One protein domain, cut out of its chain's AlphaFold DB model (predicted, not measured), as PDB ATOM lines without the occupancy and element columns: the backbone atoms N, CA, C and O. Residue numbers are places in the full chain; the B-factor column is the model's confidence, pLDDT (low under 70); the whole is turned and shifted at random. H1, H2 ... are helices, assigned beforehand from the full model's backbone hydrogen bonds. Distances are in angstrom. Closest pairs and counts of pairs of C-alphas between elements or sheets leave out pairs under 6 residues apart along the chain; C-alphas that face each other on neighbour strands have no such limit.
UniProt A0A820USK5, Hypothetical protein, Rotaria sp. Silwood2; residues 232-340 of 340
ATOM      1  N   ALA A 232      -9.461  63.303  17.068       75.50
ATOM      2  CA  ALA A 232     -10.042  63.397  15.743       75.50
ATOM      3  C   ALA A 232      -8.897  63.575  14.736       75.50
ATOM      4  O   ALA A 232      -7.903  64.247  15.018       75.50
ATOM      5  N   THR A 233      -9.026  63.002  13.541       81.75
ATOM      6  CA  THR A 233      -8.031  63.193  12.471       81.75
ATOM      7  C   THR A 233      -7.778  64.677  12.188       81.75
ATOM      8  O   THR A 233      -6.660  65.060  11.857       81.75
ATOM      9  N   THR A 234      -8.786  65.525  12.400       80.06
ATOM     10  CA  THR A 234      -8.687  66.986  12.329       80.06
ATOM     11  C   THR A 234      -7.803  67.594  13.422       80.06
ATOM     12  O   THR A 234      -7.012  68.478  13.116       80.06
ATOM     13  N   GLU A 235      -7.866  67.111  14.668       82.69
ATOM     14  CA  GLU A 235      -7.020  67.594  15.774       82.69
ATOM     15  C   GLU A 235      -5.534  67.310  15.495       82.69
ATOM     16  O   GLU A 235      -4.686  68.166  15.732       82.69
ATOM     17  N   ILE A 236      -5.211  66.149  14.910       85.88
ATOM     18  CA  ILE A 236      -3.830  65.796  14.534       85.88
ATOM     19  C   ILE A 236      -3.306  66.721  13.427       85.88
ATOM     20  O   ILE A 236      -2.174  67.194  13.510       85.88
ATOM     21  N   ILE A 237      -4.126  67.013  12.411       89.44
ATOM     22  CA  ILE A 237      -3.758  67.942  11.330       89.44
ATOM     23  C   ILE A 237      -3.453  69.334  11.895       89.44
ATOM     24  O   ILE A 237      -2.460  69.939  11.502       89.44
ATOM     25  N   LEU A 238      -4.264  69.822  12.841       86.75
ATOM     26  CA  LEU A 238      -4.044  71.120  13.485       86.75
ATOM     27  C   LEU A 238      -2.726  71.159  14.266       86.75
ATOM     28  O   LEU A 238      -1.981  72.126  14.145       86.75
ATOM     29  N   VAL A 239      -2.400  70.101  15.015       88.88
ATOM     30  CA  VAL A 239      -1.127  70.012  15.752       88.88
ATOM     31  C   VAL A 239       0.069  70.023  14.799       88.88
ATOM     32  O   VAL A 239       1.040  70.732  15.049       88.88
ATOM     33  N   VAL A 240       0.002  69.277  13.692       91.19
ATOM     34  CA  VAL A 240       1.065  69.273  12.671       91.19
ATOM     35  C   VAL A 240       1.205  70.647  12.018       91.19
ATOM     36  O   VAL A 240       2.323  71.122  11.826       91.19
ATOM     37  N   TRP A 241       0.087  71.303  11.700       89.25
ATOM     38  CA  TRP A 241       0.104  72.633  11.096       89.25
ATOM     39  C   TRP A 241       0.714  73.677  12.034       89.25
ATOM     40  O   TRP A 241       1.579  74.443  11.618       89.25
ATOM     41  N   LEU A 242       0.345  73.660  13.314       91.00
ATOM     42  CA  LEU A 242       0.900  74.588  14.295       91.00
ATOM     43  C   LEU A 242       2.369  74.289  14.623       91.00
ATOM     44  O   LEU A 242       3.146  75.208  14.865       91.00
ATOM     45  N   PHE A 243       2.787  73.023  14.567       89.88
ATOM     46  CA  PHE A 243       4.202  72.673  14.643       89.88
ATOM     47  C   PHE A 243       4.998  73.247  13.461       89.88
ATOM     48  O   PHE A 243       6.100  73.750  13.661       89.88
ATOM     49  N   ALA A 244       4.435  73.237  12.248       91.25
ATOM     50  CA  ALA A 244       5.060  73.894  11.101       91.25
ATOM     51  C   ALA A 244       5.195  75.412  11.321       91.25
ATOM     52  O   ALA A 244       6.270  75.954  11.084       91.25
ATOM     53  N   LEU A 245       4.164  76.069  11.872       88.50
ATOM     54  CA  LEU A 245       4.229  77.492  12.240       88.50
ATOM     55  C   LEU A 245       5.309  77.765  13.299       88.50
ATOM     56  O   LEU A 245       6.076  78.712  13.163       88.50
ATOM     57  N   LEU A 246       5.445  76.902  14.311       90.38
ATOM     58  CA  LEU A 246       6.534  76.998  15.289       90.38
ATOM     59  C   LEU A 246       7.914  76.894  14.616       90.38
ATOM     60  O   LEU A 246       8.829  77.642  14.963       90.38
ATOM     61  N   CYS A 247       8.084  75.975  13.662       90.69
ATOM     62  CA  CYS A 247       9.328  75.860  12.903       90.69
ATOM     63  C   CYS A 247       9.619  77.115  12.069       90.69
ATOM     64  O   CYS A 247      10.778  77.527  12.000       90.69
ATOM     65  N   ASP A 248       8.598  77.736  11.477       88.56
ATOM     66  CA  ASP A 248       8.751  78.993  10.745       88.56
ATOM     67  C   ASP A 248       9.168  80.147  11.664       88.56
ATOM     68  O   ASP A 248      10.088  80.887  11.313       88.56
ATOM     69  N   GLU A 249       8.597  80.265  12.865       88.00
ATOM     70  CA  GLU A 249       9.029  81.279  13.842       88.00
ATOM     71  C   GLU A 249      10.481  81.067  14.291       88.00
ATOM     72  O   GLU A 249      11.279  82.005  14.372       88.00
ATOM     73  N   ILE A 250      10.884  79.810  14.500       88.12
ATOM     74  CA  ILE A 250      12.280  79.474  14.797       88.12
ATOM     75  C   ILE A 250      13.189  79.876  13.626       88.12
ATOM     76  O   ILE A 250      14.246  80.474  13.844       88.12
ATOM     77  N   ARG A 251      12.785  79.590  12.380       88.06
ATOM     78  CA  ARG A 251      13.530  79.966  11.169       88.06
ATOM     79  C   ARG A 251      13.726  81.483  11.082       88.06
ATOM     80  O   ARG A 251      14.843  81.920  10.804       88.06
ATOM     81  N   GLN A 252      12.691  82.271  11.375       84.94
ATOM     82  CA  GLN A 252      12.758  83.737  11.379       84.94
ATOM     83  C   GLN A 252      13.793  84.267  12.384       84.94
ATOM     84  O   GLN A 252      14.584  85.146  12.045       84.94
ATOM     85  N   ILE A 253      13.867  83.696  13.595       84.25
ATOM     86  CA  ILE A 253      14.865  84.095  14.605       84.25
ATOM     87  C   ILE A 253      16.296  83.865  14.094       84.25
ATOM     88  O   ILE A 253      17.189  84.674  14.364       84.25
ATOM     89  N   PHE A 254      16.540  82.784  13.349       84.00
ATOM     90  CA  PHE A 254      17.868  82.483  12.807       84.00
ATOM     91  C   PHE A 254      18.289  83.420  11.671       84.00
ATOM     92  O   PHE A 254      19.477  83.747  11.588       84.00
ATOM     93  N   GLU A 255      17.345  83.873  10.847       83.31
ATOM     94  CA  GLU A 255      17.590  84.706   9.661       83.31
ATOM     95  C   GLU A 255      18.028  86.143   9.999       83.31
ATOM     96  O   GLU A 255      18.685  86.797   9.195       83.31
ATOM     97  N   ILE A 256      17.772  86.620  11.223       79.62
ATOM     98  CA  ILE A 256      18.192  87.956  11.670       79.62
ATOM     99  C   ILE A 256      19.727  88.098  11.592       79.62
ATOM    100  O   ILE A 256      20.467  87.304  12.176       79.62
ATOM    101  N   GLU A 257      20.211  89.159  10.936       72.38
ATOM    102  CA  GLU A 257      21.627  89.405  10.582       72.38
ATOM    103  C   GLU A 257      22.588  89.653  11.771       72.38
ATOM    104  O   GLU A 257      23.793  89.856  11.594       72.38
ATOM    105  N   LEU A 258      22.095  89.648  13.011       70.69
ATOM    106  CA  LEU A 258      22.910  89.928  14.197       70.69
ATOM    107  C   LEU A 258      23.884  88.776  14.496       70.69
ATOM    108  O   LEU A 258      23.508  87.611  14.535       70.69
ATOM    109  N   LYS A 259      25.150  89.082  14.801       70.62
ATOM    110  CA  LYS A 259      26.158  88.045  15.118       70.62
ATOM    111  C   LYS A 259      25.938  87.355  16.473       70.62
ATOM    112  O   LYS A 259      26.424  86.249  16.676       70.62
ATOM    113  N   SER A 260      25.228  88.000  17.403       83.19
ATOM    114  CA  SER A 260      24.965  87.474  18.749       83.19
ATOM    115  C   SER A 260      23.541  86.937  18.868       83.19
ATOM    116  O   SER A 260      22.583  87.661  18.594       83.19
ATOM    117  N   ILE A 261      23.404  85.698  19.349       80.12
ATOM    118  CA  ILE A 261      22.110  85.037  19.584       80.12
ATOM    119  C   ILE A 261      21.221  85.812  20.565       80.12
ATOM    120  O   ILE A 261      20.019  85.930  20.348       80.12
ATOM    121  N   TYR A 262      21.811  86.420  21.596       83.50
ATOM    122  CA  TYR A 262      21.067  87.219  22.569       83.50
ATOM    123  C   TYR A 262      20.500  88.487  21.930       83.50
ATOM    124  O   TYR A 262      19.356  88.852  22.185       83.50
ATOM    125  N   GLY A 263      21.274  89.118  21.041       82.06
ATOM    126  CA  GLY A 263      20.808  90.266  20.268       82.06
ATOM    127  C   GLY A 263      19.638  89.905  19.353       82.06
ATOM    128  O   GLY A 263      18.670  90.655  19.299       82.06
ATOM    129  N   LYS A 264      19.693  88.738  18.690       84.75
ATOM    130  CA  LYS A 264      18.602  88.244  17.830       84.75
ATOM    131  C   LYS A 264      17.297  88.079  18.601       84.75
ATOM    132  O   LYS A 264      16.270  88.583  18.167       84.75
ATOM    133  N   ILE A 265      17.353  87.415  19.756       85.44
ATOM    134  CA  ILE A 265      16.173  87.156  20.587       85.44
ATOM    135  C   ILE A 265      15.577  88.473  21.099       85.44
ATOM    136  O   ILE A 265      14.375  88.681  20.983       85.44
ATOM    137  N   ILE A 266      16.402  89.395  21.603       85.56
ATOM    138  CA  ILE A 266      15.923  90.699  22.089       85.56
ATOM    139  C   ILE A 266      15.290  91.515  20.955       85.56
ATOM    140  O   ILE A 266      14.236  92.116  21.152       85.56
ATOM    141  N   ALA A 267      15.899  91.514  19.766       81.12
ATOM    142  CA  ALA A 267      15.343  92.183  18.595       81.12
ATOM    143  C   ALA A 267      14.005  91.559  18.173       81.12
ATOM    144  O   ALA A 267      13.036  92.285  17.960       81.12
ATOM    145  N   TYR A 268      13.911  90.229  18.138       86.19
ATOM    146  CA  TYR A 268      12.674  89.515  17.819       86.19
ATOM    147  C   TYR A 268      11.553  89.844  18.815       86.19
ATOM    148  O   TYR A 268      10.448  90.206  18.415       86.19
ATOM    149  N   PHE A 269      11.858  89.825  20.115       86.75
ATOM    150  CA  PHE A 269      10.926  90.207  21.178       86.75
ATOM    151  C   PHE A 269      10.662  91.714  21.260       86.75
ATOM    152  O   PHE A 269       9.880  92.133  22.105       86.75
ATOM    153  N   SER A 270      11.284  92.564  20.446       81.06
ATOM    154  CA  SER A 270      10.934  93.990  20.435       81.06
ATOM    155  C   SER A 270       9.627  94.245  19.674       81.06
ATOM    156  O   SER A 270       8.872  95.148  20.034       81.06
ATOM    157  N   VAL A 271       9.319  93.398  18.686       82.44
ATOM    158  CA  VAL A 271       8.138  93.509  17.826       82.44
ATOM    159  C   VAL A 271       6.900  92.987  18.558       82.44
ATOM    160  O   VAL A 271       6.906  91.887  19.107       82.44
ATOM    161  N   PHE A 272       5.821  93.776  18.573       83.38
ATOM    162  CA  PHE A 272       4.576  93.414  19.261       83.38
ATOM    163  C   PHE A 272       3.934  92.140  18.688       83.38
ATOM    164  O   PHE A 272       3.608  91.230  19.445       83.38
ATOM    165  N   TRP A 273       3.827  92.044  17.361       84.88
ATOM    166  CA  TRP A 273       3.225  90.902  16.665       84.88
ATOM    167  C   TRP A 273       3.935  89.577  16.960       84.88
ATOM    168  O   TRP A 273       3.285  88.594  17.296       84.88
ATOM    169  N   ASN A 274       5.267  89.582  17.001       88.31
ATOM    170  CA  ASN A 274       6.065  88.399  17.330       88.31
ATOM    171  C   ASN A 274       5.810  87.885  18.760       88.31
ATOM    172  O   ASN A 274       5.887  86.683  19.023       88.31
ATOM    173  N   LYS A 275       5.497  88.787  19.706       89.31
ATOM    174  CA  LYS A 275       5.081  88.402  21.067       89.31
ATOM    175  C   LYS A 275       3.706  87.743  21.060       89.31
ATOM    176  O   LYS A 275       3.500  86.785  21.800       89.31
ATOM    177  N   LEU A 276       2.779  88.283  20.266       89.81
ATOM    178  CA  LEU A 276       1.415  87.772  20.141       89.81
ATOM    179  C   LEU A 276       1.414  86.361  19.540       89.81
ATOM    180  O   LEU A 276       0.761  85.476  20.085       89.81
ATOM    181  N   ASP A 277       2.215  86.140  18.496       90.44
ATOM    182  CA  ASP A 277       2.352  84.839  17.833       90.44
ATOM    183  C   ASP A 277       2.966  83.792  18.782       90.44
ATOM    184  O   ASP A 277       2.453  82.677  18.903       90.44
ATOM    185  N   LEU A 278       3.988  84.164  19.568       91.44
ATOM    186  CA  LEU A 278       4.548  83.277  20.595       91.44
ATOM    187  C   LEU A 278       3.534  82.949  21.705       91.44
ATOM    188  O   LEU A 278       3.478  81.809  22.173       91.44
ATOM    189  N   LEU A 279       2.743  83.937  22.137       92.56
ATOM    190  CA  LEU A 279       1.699  83.745  23.145       92.56
ATOM    191  C   LEU A 279       0.608  82.790  22.643       92.56
ATOM    192  O   LEU A 279       0.200  81.909  23.399       92.56
ATOM    193  N   ALA A 280       0.173  82.936  21.390       91.56
ATOM    194  CA  ALA A 280      -0.802  82.044  20.764       91.56
ATOM    195  C   ALA A 280      -0.265  80.605  20.706       91.56
ATOM    196  O   ALA A 280      -0.858  79.687  21.267       91.56
ATOM    197  N   ILE A 281       0.945  80.403  20.170       92.12
ATOM    198  CA  ILE A 281       1.575  79.073  20.122       92.12
ATOM    199  C   ILE A 281       1.684  78.451  21.528       92.12
ATOM    200  O   ILE A 281       1.385  77.269  21.717       92.12
ATOM    201  N   PHE A 282       2.066  79.238  22.538       93.19
ATOM    202  CA  PHE A 282       2.136  78.774  23.925       93.19
ATOM    203  C   PHE A 282       0.763  78.360  24.484       93.19
ATOM    204  O   PHE A 282       0.642  77.288  25.087       93.19
ATOM    205  N   LEU A 283      -0.277  79.175  24.277       92.56
ATOM    206  CA  LEU A 283      -1.642  78.880  24.722       92.56
ATOM    207  C   LEU A 283      -2.220  77.649  24.023       92.56
ATOM    208  O   LEU A 283      -2.910  76.862  24.674       92.56
ATOM    209  N   PHE A 284      -1.886  77.429  22.751       92.44
ATOM    210  CA  PHE A 284      -2.261  76.216  22.035       92.44
ATOM    211  C   PHE A 284      -1.670  74.963  22.691       92.44
ATOM    212  O   PHE A 284      -2.412  74.030  23.006       92.44
ATOM    213  N   PHE A 285      -0.357  74.931  22.960       91.56
ATOM    214  CA  PHE A 285       0.265  73.780  23.626       91.56
ATOM    215  C   PHE A 285      -0.288  73.571  25.035       91.56
ATOM    216  O   PHE A 285      -0.543  72.432  25.426       91.56
ATOM    217  N   LEU A 286      -0.541  74.648  25.783       92.56
ATOM    218  CA  LEU A 286      -1.182  74.570  27.094       92.56
ATOM    219  C   LEU A 286      -2.589  73.959  26.990       92.56
ATOM    220  O   LEU A 286      -2.902  73.001  27.696       92.56
ATOM    221  N   GLY A 287      -3.420  74.459  26.073       89.44
ATOM    222  CA  GLY A 287      -4.756  73.931  25.802       89.44
ATOM    223  C   GLY A 287      -4.726  72.463  25.371       89.44
ATOM    224  O   GLY A 287      -5.545  71.668  25.834       89.44
ATOM    225  N   PHE A 288      -3.740  72.075  24.560       88.69
ATOM    226  CA  PHE A 288      -3.538  70.700  24.106       88.69
ATOM    227  C   PHE A 288      -3.073  69.762  25.232       88.69
ATOM    228  O   PHE A 288      -3.574  68.645  25.358       88.69
ATOM    229  N   ILE A 289      -2.182  70.210  26.122       89.31
ATOM    230  CA  ILE A 289      -1.775  69.433  27.303       89.31
ATOM    231  C   ILE A 289      -2.970  69.230  28.246       89.31
ATOM    232  O   ILE A 289      -3.215  68.109  28.697       89.31
ATOM    233  N   LEU A 290      -3.761  70.281  28.503       86.75
ATOM    234  CA  LEU A 290      -4.975  70.178  29.324       86.75
ATOM    235  C   LEU A 290      -6.044  69.286  28.679       86.75
ATOM    236  O   LEU A 290      -6.825  68.658  29.394       86.75
ATOM    237  N   ARG A 291      -6.063  69.198  27.346       84.88
ATOM    238  CA  ARG A 291      -6.939  68.307  26.576       84.88
ATOM    239  C   ARG A 291      -6.581  66.830  26.750       84.88
ATOM    240  O   ARG A 291      -7.489  66.003  26.763       84.88
ATOM    241  N   ILE A 292      -5.295  66.499  26.894       83.69
ATOM    242  CA  ILE A 292      -4.818  65.121  27.112       83.69
ATOM    243  C   ILE A 292      -5.146  64.635  28.535       83.69
ATOM    244  O   ILE A 292      -5.287  63.433  28.771       83.69
ATOM    245  N   TRP A 293      -5.301  65.553  29.492       82.88
ATOM    246  CA  TRP A 293      -5.603  65.198  30.876       82.88
ATOM    247  C   TRP A 293      -7.051  64.693  31.048       82.88
ATOM    248  O   TRP A 293      -8.000  65.407  30.724       82.88
ATOM    249  N   PRO A 294      -7.265  63.495  31.634       74.81
ATOM    250  CA  PRO A 294      -8.571  62.819  31.678       74.81
ATOM    251  C   PRO A 294      -9.583  63.413  32.683       74.81
ATOM    252  O   PRO A 294     -10.644  62.830  32.922       74.81
ATOM    253  N   THR A 295      -9.281  64.559  33.294       81.50
ATOM    254  CA  THR A 295     -10.115  65.196  34.321       81.50
ATOM    255  C   THR A 295     -11.215  66.057  33.688       81.50
ATOM    256  O   THR A 295     -10.957  66.884  32.816       81.50
ATOM    257  N   THR A 296     -12.459  65.933  34.164       74.31
ATOM    258  CA  THR A 296     -13.626  66.649  33.599       74.31
ATOM    259  C   THR A 296     -13.511  68.174  33.669       74.31
ATOM    260  O   THR A 296     -13.956  68.863  32.755       74.31
ATOM    261  N   GLN A 297     -12.894  68.716  34.722       80.12
ATOM    262  CA  GLN A 297     -12.650  70.156  34.863       80.12
ATOM    263  C   GLN A 297     -11.579  70.659  33.879       80.12
ATOM    264  O   GLN A 297     -11.737  71.730  33.295       80.12
ATOM    265  N   CYS A 298     -10.535  69.859  33.634       80.69
ATOM    266  CA  CYS A 298      -9.466  70.174  32.682       80.69
ATOM    267  C   CYS A 298      -9.985  70.246  31.243       80.69
ATOM    268  O   CYS A 298      -9.554  71.102  30.482       80.69
ATOM    269  N   PHE A 299     -10.979  69.427  30.892       79.19
ATOM    270  CA  PHE A 299     -11.614  69.473  29.577       79.19
ATOM    271  C   PHE A 299     -12.385  70.779  29.325       79.19
ATOM    272  O   PHE A 299     -12.300  71.350  28.237       79.19
ATOM    273  N   CYS A 300     -13.130  71.269  30.323       82.25
ATOM    274  CA  CYS A 300     -13.813  72.562  30.225       82.25
ATOM    275  C   CYS A 300     -12.803  73.709  30.107       82.25
ATOM    276  O   CYS A 300     -12.969  74.580  29.256       82.25
ATOM    277  N   ALA A 301     -11.732  73.671  30.904       86.50
ATOM    278  CA  ALA A 301     -10.653  74.653  30.832       86.50
ATOM    279  C   ALA A 301      -9.941  74.636  29.466       86.50
ATOM    280  O   ALA A 301      -9.735  75.693  28.878       86.50
ATOM    281  N   ALA A 302      -9.647  73.454  28.911       87.06
ATOM    282  CA  ALA A 302      -9.022  73.309  27.596       87.06
ATOM    283  C   ALA A 302      -9.856  73.953  26.478       87.06
ATOM    284  O   ALA A 302      -9.305  74.635  25.620       87.06
ATOM    285  N   ARG A 303     -11.188  73.796  26.500       86.69
ATOM    286  CA  ARG A 303     -12.076  74.441  25.517       86.69
ATOM    287  C   ARG A 303     -12.031  75.964  25.594       86.69
ATOM    288  O   ARG A 303     -12.013  76.610  24.555       86.69
ATOM    289  N   ILE A 304     -12.014  76.523  26.803       89.75
ATOM    290  CA  ILE A 304     -11.939  77.975  27.003       89.75
ATOM    291  C   ILE A 304     -10.591  78.501  26.499       89.75
ATOM    292  O   ILE A 304     -10.558  79.481  25.764       89.75
ATOM    293  N   ILE A 305      -9.493  77.819  26.838       90.81
ATOM    294  CA  ILE A 305      -8.144  78.207  26.407       90.81
ATOM    295  C   ILE A 305      -8.021  78.150  24.882       90.81
ATOM    296  O   ILE A 305      -7.544  79.108  24.288       90.81
ATOM    297  N   LEU A 306      -8.502  77.085  24.235       88.50
ATOM    298  CA  LEU A 306      -8.461  76.970  22.773       88.50
ATOM    299  C   LEU A 306      -9.400  77.966  22.070       88.50
ATOM    300  O   LEU A 306      -9.102  78.410  20.966       88.50
ATOM    301  N   ALA A 307     -10.516  78.357  22.695       89.56
ATOM    302  CA  ALA A 307     -11.377  79.416  22.163       89.56
ATOM    303  C   ALA A 307     -10.688  80.791  22.209       89.56
ATOM    304  O   ALA A 307     -10.800  81.577  21.269       89.56
ATOM    305  N   VAL A 308      -9.947  81.068  23.285       91.62
ATOM    306  CA  VAL A 308      -9.127  82.281  23.404       91.62
ATOM    307  C   VAL A 308      -7.966  82.235  22.408       91.62
ATOM    308  O   VAL A 308      -7.725  83.225  21.724       91.62
ATOM    309  N   ASP A 309      -7.297  81.094  22.253       92.31
ATOM    310  CA  ASP A 309      -6.241  80.907  21.251       92.31
ATOM    311  C   ASP A 309      -6.741  81.221  19.830       92.31
ATOM    312  O   ASP A 309      -6.147  82.031  19.122       92.31
ATOM    313  N   LEU A 310      -7.911  80.693  19.448       89.19
ATOM    314  CA  LEU A 310      -8.543  81.001  18.162       89.19
ATOM    315  C   LEU A 310      -8.767  82.511  17.967       89.19
ATOM    316  O   LEU A 310      -8.569  83.031  16.868       89.19
ATOM    317  N   SER A 311      -9.153  83.231  19.023       90.88
ATOM    318  CA  SER A 311      -9.314  84.687  18.947       90.88
ATOM    319  C   SER A 311      -7.994  85.414  18.662       90.88
ATOM    320  O   SER A 311      -7.987  86.370  17.885       90.88
ATOM    321  N   LEU A 312      -6.866  84.928  19.194       88.62
ATOM    322  CA  LEU A 312      -5.539  85.484  18.908       88.62
ATOM    323  C   LEU A 312      -5.135  85.251  17.447       88.62
ATOM    324  O   LEU A 312      -4.666  86.179  16.787       88.62
ATOM    325  N   TRP A 313      -5.406  84.062  16.900       87.88
ATOM    326  CA  TRP A 313      -5.176  83.770  15.479       87.88
ATOM    327  C   TRP A 313      -6.021  84.646  14.544       87.88
ATOM    328  O   TRP A 313      -5.555  85.042  13.470       87.88
ATOM    329  N   TYR A 314      -7.241  85.016  14.948       88.50
ATOM    330  CA  TYR A 314      -8.033  85.989  14.194       88.50
ATOM    331  C   TYR A 314      -7.409  87.383  14.210       88.50
ATOM    332  O   TYR A 314      -7.311  88.000  13.149       88.50
ATOM    333  N   ILE A 315      -6.931  87.859  15.364       87.06
ATOM    334  CA  ILE A 315      -6.211  89.140  15.452       87.06
ATOM    335  C   ILE A 315      -4.977  89.118  14.541       87.06
ATOM    336  O   ILE A 315      -4.746  90.069  13.798       87.06
ATOM    337  N   ARG A 316      -4.233  88.006  14.511       84.75
ATOM    338  CA  ARG A 316      -3.092  87.835  13.603       84.75
ATOM    339  C   ARG A 316      -3.488  87.871  12.126       84.75
ATOM    340  O   ARG A 316      -2.777  88.449  11.309       84.75
ATOM    341  N   THR A 317      -4.633  87.287  11.779       83.12
ATOM    342  CA  THR A 317      -5.164  87.323  10.407       83.12
ATOM    343  C   THR A 317      -5.520  88.752   9.978       83.12
ATOM    344  O   THR A 317      -5.359  89.094   8.808       83.12
ATOM    345  N   LEU A 318      -5.945  89.619  10.910       83.88
ATOM    346  CA  LEU A 318      -6.229  91.026  10.604       83.88
ATOM    347  C   LEU A 318      -4.988  91.801  10.143       83.88
ATOM    348  O   LEU A 318      -5.113  92.665   9.278       83.88
ATOM    349  N   ASP A 319      -3.803  91.463  10.655       82.12
ATOM    350  CA  ASP A 319      -2.537  92.081  10.238       82.12
ATOM    351  C   ASP A 319      -2.253  91.857   8.741       82.12
ATOM    352  O   ASP A 319      -1.835  92.772   8.036       82.12
ATOM    353  N   MET A 320      -2.607  90.690   8.189       82.12
ATOM    354  CA  MET A 320      -2.464  90.433   6.747       82.12
ATOM    355  C   MET A 320      -3.339  91.361   5.892       82.12
ATOM    356  O   MET A 320      -2.964  91.717   4.772       82.12
ATOM    357  N   PHE A 321      -4.490  91.801   6.409       84.00
ATOM    358  CA  PHE A 321      -5.351  92.752   5.704       84.00
ATOM    359  C   PHE A 321      -4.784  94.179   5.684       84.00
ATOM    360  O   PHE A 321      -5.250  94.996   4.886       84.00
ATOM    361  N   VAL A 322      -3.754  94.486   6.486       80.69
ATOM    362  CA  VAL A 322      -3.094  95.803   6.475       80.69
ATOM    363  C   VAL A 322      -2.397  96.077   5.140       80.69
ATOM    364  O   VAL A 322      -2.381  97.217   4.678       80.69
ATOM    365  N   ALA A 323      -1.901  95.039   4.459       78.94
ATOM    366  CA  ALA A 323      -1.248  95.164   3.153       78.94
ATOM    367  C   ALA A 323      -2.199  95.633   2.032       78.94
ATOM    368  O   ALA A 323      -1.765  96.079   0.967       78.94
ATOM    369  N   ILE A 324      -3.514  95.550   2.245       85.12
ATOM    370  CA  ILE A 324      -4.504  95.930   1.245       85.12
ATOM    371  C   ILE A 324      -4.681  97.455   1.244       85.12
ATOM    372  O   ILE A 324      -5.183  98.026   2.211       85.12
ATOM    373  N   LYS A 325      -4.381  98.113   0.112       81.19
ATOM    374  CA  LYS A 325      -4.387  99.588  -0.047       81.19
ATOM    375  C   LYS A 325      -5.620 100.306   0.537       81.19
ATOM    376  O   LYS A 325      -5.492 101.402   1.066       81.19
ATOM    377  N   HIS A 326      -6.811  99.708   0.444       82.44
ATOM    378  CA  HIS A 326      -8.069 100.322   0.894       82.44
ATOM    379  C   HIS A 326      -8.481  99.968   2.337       82.44
ATOM    380  O   HIS A 326      -9.281 100.691   2.937       82.44
ATOM    381  N   LEU A 327      -7.971  98.860   2.889       81.38
ATOM    382  CA  LEU A 327      -8.286  98.381   4.244       81.38
ATOM    383  C   LEU A 327      -7.197  98.761   5.253       81.38
ATOM    384  O   LEU A 327      -7.524  99.042   6.404       81.38
ATOM    385  N   GLY A 328      -5.938  98.852   4.819       83.88
ATOM    386  CA  GLY A 328      -4.787  99.147   5.668       83.88
ATOM    387  C   GLY A 328      -4.944 100.401   6.522       83.88
ATOM    388  O   GLY A 328      -4.928 100.282   7.746       83.88
ATOM    389  N   PRO A 329      -5.198 101.589   5.935       87.00
ATOM    390  CA  PRO A 329      -5.351 102.817   6.717       87.00
ATOM    391  C   PRO A 329      -6.479 102.746   7.756       87.00
ATOM    392  O   PRO A 329      -6.364 103.322   8.835       87.00
ATOM    393  N   LYS A 330      -7.564 102.017   7.456       88.00
ATOM    394  CA  LYS A 330      -8.698 101.844   8.376       88.00
ATOM    395  C   LYS A 330      -8.330 100.944   9.553       88.00
ATOM    396  O   LYS A 330      -8.661 101.269  10.687       88.00
ATOM    397  N   LEU A 331      -7.635  99.836   9.291       84.69
ATOM    398  CA  LEU A 331      -7.173  98.913  10.328       84.69
ATOM    399  C   LEU A 331      -6.131  99.562  11.239       84.69
ATOM    400  O   LEU A 331      -6.217  99.404  12.452       84.69
ATOM    401  N   VAL A 332      -5.210 100.351  10.678       83.69
ATOM    402  CA  VAL A 332      -4.241 101.128  11.468       83.69
ATOM    403  C   VAL A 332      -4.958 102.151  12.351       83.69
ATOM    404  O   VAL A 332      -4.647 102.246  13.531       83.69
ATOM    405  N   MET A 333      -5.966 102.861  11.828       84.94
ATOM    406  CA  MET A 333      -6.756 103.810  12.623       84.94
ATOM    407  C   MET A 333      -7.481 103.130  13.792       84.94
ATOM    408  O   MET A 333      -7.459 103.647  14.904       84.94
ATOM    409  N   ILE A 334      -8.090 101.963  13.563       86.19
ATOM    410  CA  ILE A 334      -8.732 101.178  14.628       86.19
ATOM    411  C   ILE A 334      -7.689 100.692  15.644       86.19
ATOM    412  O   ILE A 334      -7.933 100.765  16.843       86.19
ATOM    413  N   GLY A 335      -6.525 100.230  15.183       79.69
ATOM    414  CA  GLY A 335      -5.435  99.790  16.053       79.69
ATOM    415  C   GLY A 335      -4.931 100.902  16.974       79.69
ATOM    416  O   GLY A 335      -4.827 100.692  18.178       79.69
ATOM    417  N   GLU A 336      -4.701 102.098  16.431       82.88
ATOM    418  CA  GLU A 336      -4.315 103.284  17.207       82.88
ATOM    419  C   GLU A 336      -5.394 103.672  18.229       82.88
ATOM    420  O   GLU A 336      -5.065 104.018  19.358       82.88
ATOM    421  N   MET A 337      -6.682 103.544  17.881       83.75
ATOM    422  CA  MET A 337      -7.793 103.805  18.810       83.75
ATOM    423  C   MET A 337      -7.910 102.783  19.948       83.75
ATOM    424  O   MET A 337      -8.461 103.113  20.989       83.75
ATOM    425  N   VAL A 338      -7.457 101.544  19.745       79.25
ATOM    426  CA  VAL A 338      -7.500 100.481  20.766       79.25
ATOM    427  C   VAL A 338      -6.247 100.488  21.652       79.25
ATOM    428  O   VAL A 338      -6.295 100.011  22.784       79.25
ATOM    429  N   MET A 339      -5.123 100.989  21.133       66.00
ATOM    430  CA  MET A 339      -3.824 101.021  21.819       66.00
ATOM    431  C   MET A 339      -3.556 102.333  22.577       66.00
ATOM    432  O   MET A 339      -2.655 102.355  23.419       66.00
ATOM    433  N   CYS A 340      -4.300 103.400  22.269       48.06
ATOM    434  CA  CYS A 340      -4.387 104.632  23.060       48.06
ATOM    435  C   CYS A 340      -5.376 104.469  24.217       48.06
ATOM    436  O   CYS A 340      -5.077 105.008  25.309       48.06
TER     437      CYS A 340
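What this domain is: This is residues 232 to 340 of the 340 residues of the protein "Hypothetical protein" of Rotaria sp. Silwood2 (UniProt A0A820USK5). A long helical hairpin, H3 and H4, makes the core of a loose helical model, with H1 running back alongside H3 at some distance. Short H2 turns the corner between H1 and H3, and H5 folds back from the far end of H4, where residues 333 to 340 stick out. The printed part has 109 residues with five named helices, H1 to H5 in chain order, and no named strand; its class is all helix. The radius of gyration of the C-alphas is 16.8 A, and the spans are 45 by 38 by 27 A.

How they stand to each other: H1, residues 233 to 255, touches H2, residues 261 to 268, with residues 253 to 254 alone; the closest C-alphas, of Ile 253 and Lys 264, are 6.4 A apart. H1 is close to but not clearly touching H3, residues 272 to 292: the closest C-alphas, of Leu 246 and Ile 281, are 7.2 A apart. H3 and H4, residues 296 to 323, touch as a hairpin, opposite ways at a shallow tilt of 26 degrees, with C-alphas of Gly 287 and Ala 302 closest at 4.7 A. H4, with residues 318 to 322 alone, touches residues 328 to 332 of H5, residues 328 to 339, at a steep tilt of 47 degrees; the closest C-alphas, of Val 322 and Gly 328, are 3.8 A apart. H1 and H4 are apart. Every O i to N i+4 pair is within hydrogen-bond range in H1, H2, H3 and H5, and 18 of 24 are in H4.

Where its parts are: H1 begins at C-alpha 233 (-8.031, 63.193, 12.471) and is 33.6 A long, H3 30.8 A, H4 43.5 A. H5 ends at C-alpha 339 (-3.824, 101.021, 21.819).

The domain as a whole: The C-alphas farthest apart, of Thr 295 and Lys 325, are 49.0 A apart. The printed part has no cut, and its four links are tight. Mean pLDDT of the printed part is 84.9; residues 339 to 340 are under 70.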